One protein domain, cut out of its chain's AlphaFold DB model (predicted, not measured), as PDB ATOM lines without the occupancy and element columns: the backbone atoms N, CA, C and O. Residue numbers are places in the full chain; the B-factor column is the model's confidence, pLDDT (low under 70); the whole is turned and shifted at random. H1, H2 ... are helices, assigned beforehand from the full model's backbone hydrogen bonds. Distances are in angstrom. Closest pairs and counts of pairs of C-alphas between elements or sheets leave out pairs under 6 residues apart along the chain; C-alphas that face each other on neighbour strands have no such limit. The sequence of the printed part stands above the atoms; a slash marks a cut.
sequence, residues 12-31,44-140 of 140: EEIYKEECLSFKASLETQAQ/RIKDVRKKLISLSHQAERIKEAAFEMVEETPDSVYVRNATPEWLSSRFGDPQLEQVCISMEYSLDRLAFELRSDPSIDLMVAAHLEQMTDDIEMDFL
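AT A GLANCE: This is residues 12 to 31 and 44 to 140 of the 140 residues of an uncharacterized protein of Penicillium polonicum (UniProt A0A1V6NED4). Four long helices, H1, H2, H4 and H5, stand side by side as an elongated up-and-down bundle, each running against the one before it in the chain. The short H3 lies at the end of the bundle where H1 begins and H2 ends, and the long link of residues 82 to 94 leads from it to H4. The printed part has 117 residues with five named helices, H1 to H5 in chain order, and no named strand; the class is all helix. It is compact, with a radius of gyration of the C-alphas of 14.9 A, and spans 47 by 28 by 20 A.

HOW THE PARTS SIT: The longest helix, H2, residues 44 to 72, touches H4, residues 95 to 113, opposite ways at a shallow tilt of 10 degrees; their closest C-alphas, of Ser 56 and Glu 104, are 4.0 A apart. H2 also touches H1, residues 12 to 31, opposite ways at a shallow tilt of 20 degrees, closest at the C-alphas of Tyr 15 and Ala 65, 4.9 A. H1 touches H5, residues 118 to 138, opposite ways at a shallow tilt of 25 degrees, closest at the C-alphas of Ala 30 and Ala 125, 4.1 A. H4 and H5 form a helical hairpin but only just touch, with 3 pairs of C-alphas within 8 A. H1 and H4 are apart. H3, residues 77 to 81, is close to but not clearly touching H2, the closest C-alphas being those of Val 70 and Val 79, 6.3 A. Every O i to N i+4 pair is within hydrogen-bond range in H1, H3, H4 and H5, and 24 of 25 in H2.

IN THESE COORDINATES: H2 is 40.4 A long, H5 30.3 A, H1 28.8 A, H4 26.6 A and H3 6.0 A. C-alpha 12 of H1 is at (114.877, 128.160, 150.301) and C-alpha 138 of H5 at (112.658, 143.087, 147.597).

THE WHOLE: The C-alphas farthest apart, of Asp 75 and Asp 117, are 47.9 A apart. Residues 32 to 43 are cut out, with 11.2 A between C-alphas 31 and 44. The link H3 to H4 is long. Residues 83 to 84 and 88 to 93 have pLDDT under 70.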
ATOM      1  N   GLU A  12     114.536 126.943 149.550       89.25
ATOM      2  CA  GLU A  12     114.877 128.160 150.301       89.25
ATOM      3  C   GLU A  12     116.372 128.512 150.194       89.25
ATOM      4  O   GLU A  12     116.726 129.667 149.943       89.25
ATOM      5  N   GLU A  13     117.259 127.527 150.354       91.31
ATOM      6  CA  GLU A  13     118.709 127.719 150.211       91.31
ATOM      7  C   GLU A  13     119.085 128.065 148.771       91.31
ATOM      8  O   GLU A  13     119.841 129.014 148.555       91.31
ATOM      9  N   ILE A  14     118.490 127.368 147.798       92.31
ATOM     10  CA  ILE A  14     118.694 127.630 146.371       92.31
ATOM     11  C   ILE A  14     118.234 129.048 146.021       92.31
ATOM     12  O   ILE A  14     118.993 129.810 145.428       92.31
ATOM     13  N   TYR A  15     117.021 129.444 146.420       91.75
ATOM     14  CA  TYR A  15     116.498 130.791 146.173       91.75
ATOM     15  C   TYR A  15     117.432 131.866 146.739       91.75
ATOM     16  O   TYR A  15     117.777 132.835 146.051       91.75
ATOM     17  N   LYS A  16     117.900 131.671 147.975       92.00
ATOM     18  CA  LYS A  16     118.837 132.585 148.626       92.00
ATOM     19  C   LYS A  16     120.172 132.669 147.885       92.00
ATOM     20  O   LYS A  16     120.693 133.770 147.699       92.00
ATOM     21  N   GLU A  17     120.746 131.537 147.487       94.75
ATOM     22  CA  GLU A  17     122.015 131.507 146.757       94.75
ATOM     23  C   GLU A  17     121.896 132.175 145.384       94.75
ATOM     24  O   GLU A  17     122.767 132.967 145.001       94.75
ATOM     25  N   GLU A  18     120.805 131.925 144.661       95.62
ATOM     26  CA  GLU A  18     120.541 132.576 143.380       95.62
ATOM     27  C   GLU A  18     120.452 134.098 143.548       95.62
ATOM     28  O   GLU A  18     121.148 134.823 142.837       95.62
ATOM     29  N   CYS A  19     119.712 134.600 144.545       94.31
ATOM     30  CA  CYS A  19     119.611 136.041 144.809       94.31
ATOM     31  C   CYS A  19     120.965 136.669 145.184       94.31
ATOM     32  O   CYS A  19     121.353 137.702 144.632       94.31
ATOM     33  N   LEU A  20     121.727 136.039 146.087       95.75
ATOM     34  CA  LEU A  20     123.028 136.557 146.527       95.75
ATOM     35  C   LEU A  20     124.071 136.550 145.402       95.75
ATOM     36  O   LEU A  20     124.818 137.518 145.236       95.75
ATOM     37  N   SER A  21     124.132 135.473 144.619       97.38
ATOM     38  CA  SER A  21     125.087 135.350 143.511       97.38
ATOM     39  C   SER A  21     124.739 136.274 142.341       97.38
ATOM     40  O   SER A  21     125.646 136.830 141.702       97.38
ATOM     41  N   PHE A  22     123.445 136.492 142.094       97.44
ATOM     42  CA  PHE A  22     122.945 137.470 141.138       97.44
ATOM     43  C   PHE A  22     123.331 138.891 141.553       97.44
ATOM     44  O   PHE A  22     123.996 139.588 140.783       97.44
ATOM     45  N   LYS A  23     123.038 139.280 142.803       97.50
ATOM     46  CA  LYS A  23     123.419 140.579 143.377       97.50
ATOM     47  C   LYS A  23     124.925 140.839 143.249       97.50
ATOM     48  O   LYS A  23     125.340 141.826 142.648       97.50
ATOM     49  N   ALA A  24     125.756 139.913 143.729       97.81
ATOM     50  CA  ALA A  24     127.213 140.052 143.669       97.81
ATOM     51  C   ALA A  24     127.735 140.166 142.224       97.81
ATOM     52  O   ALA A  24     128.701 140.881 141.936       97.81
ATOM     53  N   SER A  25     127.093 139.463 141.287       97.88
ATOM     54  CA  SER A  25     127.426 139.560 139.867       97.88
ATOM     55  C   SER A  25     127.070 140.928 139.282       97.88
ATOM     56  O   SER A  25     127.892 141.468 138.535       97.88
ATOM     57  N   LEU A  26     125.903 141.497 139.619       98.12
ATOM     58  CA  LEU A  26     125.507 142.851 139.212       98.12
ATOM     59  C   LEU A  26     126.521 143.892 139.700       98.12
ATOM     60  O   LEU A  26     127.051 144.652 138.886       98.12
ATOM     61  N   GLU A  27     126.865 143.856 140.990       98.12
ATOM     62  CA  GLU A  27     127.858 144.744 141.612       98.12
ATOM     63  C   GLU A  27     129.218 144.650 140.907       98.12
ATOM     64  O   GLU A  27     129.825 145.663 140.546       98.12
ATOM     65  N   THR A  28     129.673 143.422 140.638       97.81
ATOM     66  CA  THR A  28     130.942 143.172 139.944       97.81
ATOM     67  C   THR A  28     130.931 143.784 138.542       97.81
ATOM     68  O   THR A  28     131.889 144.451 138.147       97.81
ATOM     69  N   GLN A  29     129.852 143.592 137.776       97.75
ATOM     70  CA  GLN A  29     129.762 144.139 136.420       97.75
ATOM     71  C   GLN A  29     129.671 145.670 136.428       97.75
ATOM     72  O   GLN A  29     130.331 146.321 135.614       97.75
ATOM     73  N   ALA A  30     128.926 146.257 137.368       97.06
ATOM     74  CA  ALA A  30     128.865 147.705 137.540       97.06
ATOM     75  C   ALA A  30     130.252 148.292 137.843       97.06
ATOM     76  O   ALA A  30     130.669 149.280 137.231       97.06
ATOM     77  N   GLN A  31     131.015 147.641 138.726       96.81
ATOM     78  CA  GLN A  31     132.375 148.052 139.057       96.81
ATOM     79  C   GLN A  31     133.315 147.958 137.847       96.81
ATOM     80  O   GLN A  31     134.064 148.904 137.583       96.81
ATOM     81  N   ARG A  44     136.865 144.111 128.048       92.00
ATOM     82  CA  ARG A  44     135.934 144.007 129.185       92.00
ATOM     83  C   ARG A  44     134.472 144.051 128.748       92.00
ATOM     84  O   ARG A  44     133.634 143.357 129.305       92.00
ATOM     85  N   ILE A  45     134.152 144.823 127.702       92.69
ATOM     86  CA  ILE A  45     132.775 145.006 127.221       92.69
ATOM     87  C   ILE A  45     132.198 143.691 126.697       92.69
ATOM     88  O   ILE A  45     131.009 143.422 126.864       92.69
ATOM     89  N   LYS A  46     133.030 142.846 126.076       92.19
ATOM     90  CA  LYS A  46     132.588 141.535 125.586       92.19
ATOM     91  C   LYS A  46     132.241 140.611 126.745       92.19
ATOM     92  O   LYS A  46     131.258 139.880 126.651       92.19
ATOM     93  N   ASP A  47     133.036 140.644 127.807       93.88
ATOM     94  CA  ASP A  47     132.844 139.775 128.961       93.88
ATOM     95  C   ASP A  47     131.685 140.255 129.835       93.88
ATOM     96  O   ASP A  47     130.822 139.445 130.173       93.88
ATOM     97  N   VAL A  48     131.557 141.571 130.048       96.19
ATOM     98  CA  VAL A  48     130.374 142.163 130.684       96.19
ATOM     99  C   VAL A  48     129.115 141.807 129.900       96.19
ATOM    100  O   VAL A  48     128.162 141.305 130.484       96.19
ATOM    101  N   ARG A  49     129.104 141.961 128.567       95.81
ATOM    102  CA  ARG A  49     127.942 141.592 127.742       95.81
ATOM    103  C   ARG A  49     127.535 140.131 127.933       95.81
ATOM    104  O   ARG A  49     126.354 139.848 128.107       95.81
ATOM    105  N   LYS A  50     128.494 139.199 127.898       96.19
ATOM    106  CA  LYS A  50     128.208 137.776 128.146       96.19
ATOM    107  C   LYS A  50     127.640 137.563 129.544       96.19
ATOM    108  O   LYS A  50     126.724 136.763 129.706       96.19
ATOM    109  N   LYS A  51     128.175 138.266 130.543       97.69
ATOM    110  CA  LYS A  51     127.708 138.145 131.921       97.69
ATOM    111  C   LYS A  51     126.303 138.719 132.097       97.69
ATOM    112  O   LYS A  51     125.520 138.087 132.789       97.69
ATOM    113  N   LEU A  52     125.946 139.813 131.424       97.81
ATOM    114  CA  LEU A  52     124.576 140.340 131.429       97.81
ATOM    115  C   LEU A  52     123.568 139.350 130.825       97.81
ATOM    116  O   LEU A  52     122.525 139.132 131.423       97.81
ATOM    117  N   ILE A  53     123.910 138.678 129.720       97.06
ATOM    118  CA  ILE A  53     123.070 137.605 129.141       97.06
ATOM    119  C   ILE A  53     122.981 136.397 130.089       97.06
ATOM    120  O   ILE A  53     121.961 135.731 130.203       97.06
ATOM    121  N   SER A  54     124.063 136.076 130.800       97.88
ATOM    122  CA  SER A  54     124.002 135.029 131.824       97.88
ATOM    123  C   SER A  54     123.101 135.423 132.994       97.88
ATOM    124  O   SER A  54     122.476 134.545 133.580       97.88
ATOM    125  N   LEU A  55     123.074 136.707 133.357       98.00
ATOM    126  CA  LEU A  55     122.233 137.225 134.427       98.00
ATOM    127  C   LEU A  55     120.764 137.260 134.003       98.00
ATOM    128  O   LEU A  55     119.918 136.916 134.818       98.00
ATOM    129  N   SER A  56     120.437 137.578 132.746       96.75
ATOM    130  CA  SER A  56     119.040 137.543 132.291       96.75
ATOM    131  C   SER A  56     118.429 136.150 132.477       96.75
ATOM    132  O   SER A  56     117.377 136.023 133.092       96.75
ATOM    133  N   HIS A  57     119.153 135.089 132.111       96.19
ATOM    134  CA  HIS A  57     118.725 133.715 132.407       96.19
ATOM    135  C   HIS A  57     118.690 133.384 133.908       96.19
ATOM    136  O   HIS A  57     117.918 132.530 134.336       96.19
ATOM    137  N   GLN A  58     119.541 134.013 134.722       96.81
ATOM    138  CA  GLN A  58     119.530 133.802 136.169       96.81
ATOM    139  C   GLN A  58     118.290 134.424 136.831       96.81
ATOM    140  O   GLN A  58     117.791 133.856 137.796       96.81
ATOM    141  N   ALA A  59     117.741 135.517 136.290       94.88
ATOM    142  CA  ALA A  59     116.478 136.085 136.767       94.88
ATOM    143  C   ALA A  59     115.311 135.082 136.649       94.88
ATOM    144  O   ALA A  59     114.488 134.976 137.558       94.88
ATOM    145  N   GLU A  60     115.288 134.275 135.582       93.69
ATOM    146  CA  GLU A  60     114.319 133.181 135.436       93.69
ATOM    147  C   GLU A  60     114.531 132.092 136.498       93.69
ATOM    148  O   GLU A  60     113.575 131.640 137.125       93.69
ATOM    149  N   ARG A  61     115.787 131.726 136.786       94.06
ATOM    150  CA  ARG A  61     116.104 130.747 137.843       94.06
ATOM    151  C   ARG A  61     115.708 131.236 139.238       94.06
ATOM    152  O   ARG A  61     115.247 130.435 140.043       94.06
ATOM    153  N   ILE A  62     115.846 132.536 139.519       93.62
ATOM    154  CA  ILE A  62     115.360 133.150 140.767       93.62
ATOM    155  C   ILE A  62     113.841 132.991 140.878       93.62
ATOM    156  O   ILE A  62     113.347 132.595 141.931       93.62
ATOM    157  N   LYS A  63     113.102 133.255 139.791       92.50
ATOM    158  CA  LYS A  63     111.644 133.068 139.747       92.50
ATOM    159  C   LYS A  63     111.255 131.616 140.037       92.50
ATOM    160  O   LYS A  63     110.400 131.377 140.884       92.50
ATOM    161  N   GLU A  64     111.882 130.663 139.346       92.69
ATOM    162  CA  GLU A  64     111.635 129.228 139.539       92.69
ATOM    163  C   GLU A  64     111.901 128.812 140.991       92.69
ATOM    164  O   GLU A  64     111.015 128.264 141.643       92.69
ATOM    165  N   ALA A  65     113.076 129.154 141.530       91.88
ATOM    166  CA  ALA A  65     113.447 128.818 142.902       91.88
ATOM    167  C   ALA A  65     112.491 129.432 143.933       91.88
ATOM    168  O   ALA A  65     112.162 128.795 144.930       91.88
ATOM    169  N   ALA A  66     112.003 130.649 143.691       89.56
ATOM    170  CA  ALA A  66     111.054 131.298 144.580       89.56
ATOM    171  C   ALA A  66     109.688 130.597 144.601       89.56
ATOM    172  O   ALA A  66     109.105 130.427 145.672       89.56
ATOM    173  N   PHE A  67     109.168 130.179 143.442       88.94
ATOM    174  CA  PHE A  67     107.899 129.451 143.382       88.94
ATOM    175  C   PHE A  67     107.999 128.068 144.016       88.94
ATOM    176  O   PHE A  67     107.127 127.700 144.803       88.94
ATOM    177  N   GLU A  68     109.086 127.352 143.755       90.94
ATOM    178  CA  GLU A  68     109.346 126.057 144.377       90.94
ATOM    179  C   GLU A  68     109.545 126.192 145.900       90.94
ATOM    180  O   GLU A  68     108.979 125.419 146.671       90.94
ATOM    181  N   MET A  69     110.239 127.241 146.369       89.38
ATOM    182  CA  MET A  69     110.370 127.554 147.800       89.38
ATOM    183  C   MET A  69     109.004 127.791 148.454       89.38
ATOM    184  O   MET A  69     108.768 127.323 149.569       89.38
ATOM    185  N   VAL A  70     108.102 128.519 147.791       86.56
ATOM    186  CA  VAL A  70     106.745 128.780 148.297       86.56
ATOM    187  C   VAL A  70     105.933 127.491 148.389       86.56
ATOM    188  O   VAL A  70     105.173 127.317 149.342       86.56
ATOM    189  N   GLU A  71     106.082 126.594 147.414       86.56
ATOM    190  CA  GLU A  71     105.361 125.323 147.377       86.56
ATOM    191  C   GLU A  71     105.895 124.326 148.422       86.56
ATOM    192  O   GLU A  71     105.105 123.687 149.122       86.56
ATOM    193  N   GLU A  72     107.220 124.237 148.588       87.38
ATOM    194  CA  GLU A  72     107.877 123.347 149.556       87.38
ATOM    195  C   GLU A  72     107.770 123.871 150.997       87.38
ATOM    196  O   GLU A  72     107.480 123.124 151.937       87.38
ATOM    197  N   THR A  73     107.999 125.173 151.179       84.31
ATOM    198  CA  THR A  73     108.175 125.826 152.484       84.31
ATOM    199  C   THR A  73     107.345 127.114 152.602       84.31
ATOM    200  O   THR A  73     107.887 128.199 152.818       84.31
ATOM    201  N   PRO A  74     106.000 127.033 152.561       81.88
ATOM    202  CA  PRO A  74     105.122 128.212 152.627       81.88
ATOM    203  C   PRO A  74     105.233 128.998 153.945       81.88
ATOM    204  O   PRO A  74     104.765 130.129 154.054       81.88
ATOM    205  N   ASP A  75     105.837 128.393 154.968       79.62
ATOM    206  CA  ASP A  75     106.084 128.984 156.280       79.62
ATOM    207  C   ASP A  75     107.487 129.600 156.434       79.62
ATOM    208  O   ASP A  75     107.826 130.053 157.535       79.62
ATOM    209  N   SER A  76     108.307 129.615 155.374       78.69
ATOM    210  CA  SER A  76     109.657 130.178 155.430       78.69
ATOM    211  C   SER A  76     109.634 131.667 155.779       78.69
ATOM    212  O   SER A  76     108.643 132.382 155.584       78.69
ATOM    213  N   VAL A  77     110.747 132.158 156.328       79.56
ATOM    214  CA  VAL A  77     110.879 133.581 156.676       79.56
ATOM    215  C   VAL A  77     110.766 134.451 155.423       79.56
ATOM    216  O   VAL A  77     110.151 135.511 155.489       79.56
ATOM    217  N   TYR A  78     111.265 133.973 154.282       77.00
ATOM    218  CA  TYR A  78     111.147 134.651 152.993       77.00
ATOM    219  C   TYR A  78     109.691 134.778 152.543       77.00
ATOM    220  O   TYR A  78     109.246 135.877 152.236       77.00
ATOM    221  N   VAL A  79     108.909 133.695 152.594       78.44
ATOM    222  CA  VAL A  79     107.486 133.726 152.208       78.44
ATOM    223  C   VAL A  79     106.665 134.607 153.150       78.44
ATOM    224  O   VAL A  79     105.778 135.336 152.711       78.44
ATOM    225  N   ARG A  80     106.965 134.581 154.453       79.00
ATOM    226  CA  ARG A  80     106.265 135.405 155.455       79.00
ATOM    227  C   ARG A  80     106.594 136.890 155.359       79.00
ATOM    228  O   ARG A  80     105.747 137.708 155.715       79.00
ATOM    229  N   ASN A  81     107.812 137.218 154.939       78.50
ATOM    230  CA  ASN A  81     108.266 138.595 154.776       78.50
ATOM    231  C   ASN A  81     107.996 139.144 153.371       78.50
ATOM    232  O   ASN A  81     108.029 140.361 153.200       78.50
ATOM    233  N   ALA A  82     107.709 138.280 152.391       74.75
ATOM    234  CA  ALA A  82     107.318 138.695 151.054       74.75
ATOM    235  C   ALA A  82     106.094 139.618 151.114       74.75
ATOM    236  O   ALA A  82     105.177 139.436 151.925       74.75
ATOM    237  N   THR A  83     106.063 140.619 150.235       66.62
ATOM    238  CA  THR A  83     104.884 141.482 150.127       66.62
ATOM    239  C   THR A  83     103.668 140.646 149.697       66.62
ATOM    240  O   THR A  83     103.805 139.735 148.878       66.62
ATOM    241  N   PRO A  84     102.459 140.902 150.234       66.81
ATOM    242  CA  PRO A  84     101.265 140.105 149.921       66.81
ATOM    243  C   PRO A  84     100.973 139.953 148.418       66.81
ATOM    244  O   PRO A  84     100.351 138.979 147.990       66.81
ATOM    245  N   GLU A  85     101.407 140.920 147.615       72.25
ATOM    246  CA  GLU A  85     101.242 140.979 146.167       72.25
ATOM    247  C   GLU A  85     102.194 140.049 145.397       72.25
ATOM    248  O   GLU A  85     101.851 139.606 144.299       72.25
ATOM    249  N   TRP A  86     103.348 139.695 145.968       74.94
ATOM    250  CA  TRP A  86     104.365 138.869 145.310       74.94
ATOM    251  C   TRP A  86     103.873 137.492 144.900       74.94
ATOM    252  O   TRP A  86     104.254 137.006 143.840       74.94
ATOM    253  N   LEU A  87     103.017 136.891 145.725       72.69
ATOM    254  CA  LEU A  87     102.553 135.510 145.575       72.69
ATOM    255  C   LEU A  87     101.061 135.427 145.217       72.69
ATOM    256  O   LEU A  87     100.508 134.345 145.025       72.69
ATOM    257  N   SER A  88     100.376 136.570 145.141       67.38
ATOM    258  CA  SER A  88      98.943 136.625 144.871       67.38
ATOM    259  C   SER A  88      98.660 136.596 143.366       67.38
ATOM    260  O   SER A  88      98.693 137.629 142.704       67.38
ATOM    261  N   SER A  89      98.214 135.448 142.849       66.06
ATOM    262  CA  SER A  89      97.748 135.294 141.455       66.06
ATOM    263  C   SER A  89      96.323 135.813 141.193       66.06
ATOM    264  O   SER A  89      95.756 135.629 140.115       66.06
ATOM    265  N   ARG A  90      95.683 136.442 142.192       54.31
ATOM    266  CA  ARG A  90      94.224 136.672 142.217       54.31
ATOM    267  C   ARG A  90      93.683 137.525 141.060       54.31
ATOM    268  O   ARG A  90      92.475 137.499 140.831       54.31
ATOM    269  N   PHE A  91      94.542 138.258 140.346       52.31
ATOM    270  CA  PHE A  91      94.167 139.107 139.209       52.31
ATOM    271  C   PHE A  91      95.160 139.070 138.023       52.31
ATOM    272  O   PHE A  91      95.029 139.895 137.121       52.31
ATOM    273  N   GLY A  92      96.121 138.137 137.995       60.44
ATOM    274  CA  GLY A  92      97.169 138.062 136.964       60.44
ATOM    275  C   GLY A  92      98.393 137.266 137.420       60.44
ATOM    276  O   GLY A  92      98.337 136.615 138.465       60.44
ATOM    277  N   ASP A  93      99.477 137.334 136.643       67.56
ATOM    278  CA  ASP A  93     100.775 136.766 137.024       67.56
ATOM    279  C   ASP A  93     101.241 137.379 138.358       67.56
ATOM    280  O   ASP A  93     101.009 138.575 138.590       67.56
ATOM    281  N   PRO A  94     101.873 136.598 139.251       78.25
ATOM    282  CA  PRO A  94     102.374 137.116 140.519       78.25
ATOM    283  C   PRO A  94     103.334 138.295 140.293       78.25
ATOM    284  O   PRO A  94     104.097 138.302 139.325       78.25
ATOM    285  N   GLN A  95     103.334 139.300 141.180       83.00
ATOM    286  CA  GLN A  95     104.203 140.476 141.006       83.00
ATOM    287  C   GLN A  95     105.682 140.076 140.900       83.00
ATOM    288  O   GLN A  95     106.422 140.682 140.130       83.00
ATOM    289  N   LEU A  96     106.079 139.020 141.612       85.31
ATOM    290  CA  LEU A  96     107.410 138.432 141.537       85.31
ATOM    291  C   LEU A  96     107.789 138.006 140.109       85.31
ATOM    292  O   LEU A  96     108.873 138.330 139.634       85.31
ATOM    293  N   GLU A  97     106.883 137.334 139.395       88.75
ATOM    294  CA  GLU A  97     107.116 136.920 138.007       88.75
ATOM    295  C   GLU A  97     107.308 138.132 137.093       88.75
ATOM    296  O   GLU A  97     108.233 138.160 136.284       88.75
ATOM    297  N   GLN A  98     106.497 139.176 137.270       88.62
ATOM    298  CA  GLN A  98     106.631 140.408 136.490       88.62
ATOM    299  C   GLN A  98     107.951 141.140 136.768       88.62
ATOM    300  O   GLN A  98     108.563 141.674 135.840       88.62
ATOM    301  N   VAL A  99     108.417 141.142 138.020       89.25
ATOM    302  CA  VAL A  99     109.723 141.702 138.391       89.25
ATOM    303  C   VAL A  99     110.851 140.913 137.722       89.25
ATOM    304  O   VAL A  99     111.687 141.522 137.053       89.25
ATOM    305  N   CYS A 100     110.838 139.579 137.798       91.69
ATOM    306  CA  CYS A 100     111.864 138.743 137.168       91.69
ATOM    307  C   CYS A 100     111.889 138.893 135.636       91.69
ATOM    308  O   CYS A 100     112.962 139.077 135.065       91.69
ATOM    309  N   ILE A 101     110.725 138.927 134.972       91.56
ATOM    310  CA  ILE A 101     110.621 139.189 133.522       91.56
ATOM    311  C   ILE A 101     111.191 140.573 133.175       91.56
ATOM    312  O   ILE A 101     111.881 140.751 132.167       91.56
ATOM    313  N   SER A 102     110.918 141.584 134.007       92.56
ATOM    314  CA  SER A 102     111.446 142.933 133.800       92.56
ATOM    315  C   SER A 102     112.971 142.983 133.939       92.56
ATOM    316  O   SER A 102     113.637 143.655 133.141       92.56
ATOM    317  N   MET A 103     113.528 142.252 134.908       94.12
ATOM    318  CA  MET A 103     114.972 142.110 135.100       94.12
ATOM    319  C   MET A 103     115.623 141.402 133.911       94.12
ATOM    320  O   MET A 103     116.584 141.938 133.352       94.12
ATOM    321  N   GLU A 104     115.070 140.266 133.476       95.31
ATOM    322  CA  GLU A 104     115.525 139.513 132.301       95.31
ATOM    323  C   GLU A 104     115.614 140.423 131.069       95.31
ATOM    324  O   GLU A 104     116.692 140.612 130.495       95.31
ATOM    325  N   TYR A 105     114.500 141.076 130.721       94.94
ATOM    326  CA  TYR A 105     114.432 141.968 129.568       94.94
ATOM    327  C   TYR A 105     115.413 143.142 129.676       94.94
ATOM    328  O   TYR A 105     116.057 143.530 128.696       94.94
ATOM    329  N   SER A 106     115.532 143.731 130.869       95.50
ATOM    330  CA  SER A 106     116.436 144.856 131.103       95.50
ATOM    331  C   SER A 106     117.890 144.449 130.894       95.50
ATOM    332  O   SER A 106     118.625 145.170 130.221       95.50
ATOM    333  N   LEU A 107     118.301 143.292 131.409       97.38
ATOM    334  CA  LEU A 107     119.663 142.781 131.272       97.38
ATOM    335  C   LEU A 107     120.011 142.449 129.819       97.38
ATOM    336  O   LEU A 107     121.070 142.867 129.343       97.38
ATOM    337  N   ASP A 108     119.104 141.804 129.087       95.44
ATOM    338  CA  ASP A 108     119.276 141.533 127.657       95.44
ATOM    339  C   ASP A 108     119.402 142.826 126.840       95.44
ATOM    340  O   ASP A 108     120.286 142.965 125.983       95.44
ATOM    341  N   ARG A 109     118.559 143.822 127.140       95.56
ATOM    342  CA  ARG A 109     118.630 145.138 126.499       95.56
ATOM    343  C   ARG A 109     119.963 145.827 126.791       95.56
ATOM    344  O   ARG A 109     120.607 146.310 125.862       95.56
ATOM    345  N   LEU A 110     120.400 145.856 128.050       96.00
ATOM    346  CA  LEU A 110     121.671 146.471 128.451       96.00
ATOM    347  C   LEU A 110     122.867 145.762 127.797       96.00
ATOM    348  O   LEU A 110     123.799 146.423 127.332       96.00
ATOM    349  N   ALA A 111     122.819 144.432 127.674       95.00
ATOM    350  CA  ALA A 111     123.822 143.647 126.959       95.00
ATOM    351  C   ALA A 111     123.941 144.071 125.484       95.00
ATOM    352  O   ALA A 111     125.052 144.175 124.946       95.00
ATOM    353  N   PHE A 112     122.808 144.346 124.835       91.19
ATOM    354  CA  PHE A 112     122.764 144.826 123.456       91.19
ATOM    355  C   PHE A 112     123.221 146.288 123.317       91.19
ATOM    356  O   PHE A 112     123.919 146.626 122.359       91.19
ATOM    357  N   GLU A 113     122.859 147.152 124.267       90.50
ATOM    358  CA  GLU A 113     123.193 148.582 124.252       90.50
ATOM    359  C   GLU A 113     124.672 148.870 124.521       90.50
ATOM    360  O   GLU A 113     125.195 149.872 124.007       90.50
ATOM    361  N   LEU A 114     125.336 147.994 125.291       89.12
ATOM    362  CA  LEU A 114     126.762 148.064 125.588       89.12
ATOM    363  C   LEU A 114     127.574 148.192 124.303       89.12
ATOM    364  O   LEU A 114     127.550 147.336 123.416       89.12
ATOM    365  N   ARG A 115     128.344 149.269 124.228       83.81
ATOM    366  CA  ARG A 115     129.211 149.628 123.107       83.81
ATOM    367  C   ARG A 115     130.475 150.260 123.664       83.81
ATOM    368  O   ARG A 115     130.508 150.621 124.830       83.81
ATOM    369  N   SER A 116     131.514 150.385 122.843       75.94
ATOM    370  CA  SER A 116     132.785 151.006 123.242       75.94
ATOM    371  C   SER A 116     132.649 152.532 123.381       75.94
ATOM    372  O   SER A 116     133.285 153.288 122.652       75.94
ATOM    373  N   ASP A 117     131.771 152.970 124.281       84.31
ATOM    374  CA  ASP A 117     131.419 154.352 124.581       84.31
ATOM    375  C   ASP A 117     131.363 154.519 126.112       84.31
ATOM    376  O   ASP A 117     130.467 153.960 126.749       84.31
ATOM    377  N   PRO A 118     132.276 155.303 126.714       82.88
ATOM    378  CA  PRO A 118     132.329 155.483 128.164       82.88
ATOM    379  C   PRO A 118     131.036 156.022 128.788       82.88
ATOM    380  O   PRO A 118     130.757 155.751 129.952       82.88
ATOM    381  N   SER A 119     130.230 156.788 128.043       89.19
ATOM    382  CA  SER A 119     128.947 157.284 128.559       89.19
ATOM    383  C   SER A 119     127.928 156.159 128.758       89.19
ATOM    384  O   SER A 119     127.085 156.225 129.651       89.19
ATOM    385  N   ILE A 120     128.046 155.099 127.960       92.00
ATOM    386  CA  ILE A 120     127.179 153.926 128.011       92.00
ATOM    387  C   ILE A 120     127.631 152.969 129.087       92.00
ATOM    388  O   ILE A 120     126.776 152.442 129.788       92.00
ATOM    389  N   ASP A 121     128.939 152.827 129.289       92.38
ATOM    390  CA  ASP A 121     129.475 152.085 130.428       92.38
ATOM    391  C   ASP A 121     128.896 152.629 131.746       92.38
ATOM    392  O   ASP A 121     128.373 151.866 132.554       92.38
ATOM    393  N   LEU A 122     128.898 153.956 131.929       93.56
ATOM    394  CA  LEU A 122     128.349 154.596 133.131       93.56
ATOM    395  C   LEU A 122     126.827 154.455 133.249       93.56
ATOM    396  O   LEU A 122     126.323 154.218 134.346       93.56
ATOM    397  N   MET A 123     126.093 154.593 132.142       95.38
ATOM    398  CA  MET A 123     124.639 154.404 132.128       95.38
ATOM    399  C   MET A 123     124.268 152.968 132.511       95.38
ATOM    400  O   MET A 123     123.404 152.759 133.357       95.38
ATOM    401  N   VAL A 124     124.935 151.980 131.909       95.62
ATOM    402  CA  VAL A 124     124.700 150.564 132.201       95.62
ATOM    403  C   VAL A 124     125.086 150.262 133.645       95.62
ATOM    404  O   VAL A 124     124.288 149.659 134.349       95.62
ATOM    405  N   ALA A 125     126.235 150.745 134.129       96.19
ATOM    406  CA  ALA A 125     126.635 150.564 135.524       96.19
ATOM    407  C   ALA A 125     125.580 151.088 136.511       96.19
ATOM    408  O   ALA A 125     125.223 150.375 137.441       96.19
ATOM    409  N   ALA A 126     125.031 152.283 136.270       96.44
ATOM    410  CA  ALA A 126     123.975 152.846 137.112       96.44
ATOM    411  C   ALA A 126     122.696 151.990 137.115       96.44
ATOM    412  O   ALA A 126     122.055 151.844 138.151       96.44
ATOM    413  N   HIS A 127     122.334 151.388 135.977       96.50
ATOM    414  CA  HIS A 127     121.205 150.457 135.919       96.50
ATOM    415  C   HIS A 127     121.454 149.173 136.721       96.50
ATOM    416  O   HIS A 127     120.537 148.686 137.376       96.50
ATOM    417  N   LEU A 128     122.673 148.625 136.678       97.62
ATOM    418  CA  LEU A 128     123.023 147.422 137.441       97.62
ATOM    419  C   LEU A 128     123.046 147.694 138.952       97.62
ATOM    420  O   LEU A 128     122.648 146.835 139.733       97.62
ATOM    421  N   GLU A 129     123.470 148.890 139.360       97.44
ATOM    422  CA  GLU A 129     123.417 149.337 140.757       97.44
ATOM    423  C   GLU A 129     121.976 149.510 141.237       97.44
ATOM    424  O   GLU A 129     121.632 148.999 142.294       97.44
ATOM    425  N   GLN A 130     121.107 150.132 140.436       96.12
ATOM    426  CA  GLN A 130     119.687 150.223 140.786       96.12
ATOM    427  C   GLN A 130     119.062 148.831 140.948       96.12
ATOM    428  O   GLN A 130     118.375 148.577 141.928       96.12
ATOM    429  N   MET A 131     119.347 147.906 140.028       95.56
ATOM    430  CA  MET A 131     118.842 146.533 140.122       95.56
ATOM    431  C   MET A 131     119.410 145.779 141.336       95.56
ATOM    432  O   MET A 131     118.741 144.917 141.891       95.56
ATOM    433  N   THR A 132     120.632 146.109 141.764       95.31
ATOM    434  CA  THR A 132     121.231 145.585 143.003       95.31
ATOM    435  C   THR A 132     120.440 146.047 144.224       95.31
ATOM    436  O   THR A 132     120.136 145.228 145.089       95.31
ATOM    437  N   ASP A 133     120.087 147.333 144.277       92.94
ATOM    438  CA  ASP A 133     119.280 147.903 145.358       92.94
ATOM    439  C   ASP A 133     117.863 147.302 145.374       92.94
ATOM    440  O   ASP A 133     117.348 146.979 146.444       92.94
ATOM    441  N   ASP A 134     117.260 147.092 144.198       89.81
ATOM    442  CA  ASP A 134     115.937 146.469 144.062       89.81
ATOM    443  C   ASP A 134     115.955 145.012 144.574       89.81
ATOM    444  O   ASP A 134     115.078 144.607 145.333       89.81
ATOM    445  N   ILE A 135     116.991 144.230 144.232       88.25
ATOM    446  CA  ILE A 135     117.171 142.859 144.745       88.25
ATOM    447  C   ILE A 135     117.371 142.852 146.264       88.25
ATOM    448  O   ILE A 135     116.776 142.029 146.951       88.25
ATOM    449  N   GLU A 136     118.193 143.755 146.801       88.19
ATOM    450  CA  GLU A 136     118.431 143.829 148.246       88.19
ATOM    451  C   GLU A 136     117.162 144.193 149.021       88.19
ATOM    452  O   GLU A 136     116.957 143.702 150.121       88.19
ATOM    453  N   MET A 137     116.329 145.077 148.472       85.38
ATOM    454  CA  MET A 137     115.119 145.536 149.147       85.38
ATOM    455  C   MET A 137     113.977 144.527 149.044       85.38
ATOM    456  O   MET A 137     113.220 144.368 150.003       85.38
ATOM    457  N   ASP A 138     113.834 143.893 147.881       78.31
ATOM    458  CA  ASP A 138     112.658 143.087 147.597       78.31
ATOM    459  C   ASP A 138     112.900 141.581 147.827       78.31
ATOM    460  O   ASP A 138     111.970 140.879 148.220       78.31
ATOM    461  N   PHE A 139     114.126 141.069 147.631       77.50
ATOM    462  CA  PHE A 139     114.418 139.622 147.616       77.50
ATOM    463  C   PHE A 139     115.225 139.108 148.824       77.50
ATOM    464  O   PHE A 139     115.219 137.891 149.052       77.50
ATOM    465  N   LEU A 140     115.915 139.977 149.578       79.81
ATOM    466  CA  LEU A 140     116.871 139.620 150.645       79.81
ATOM    467  C   LEU A 140     116.536 140.250 152.006       79.81
ATOM    468  O   LEU A 140     116.835 139.575 153.023       79.81
TER     469      LEU A 140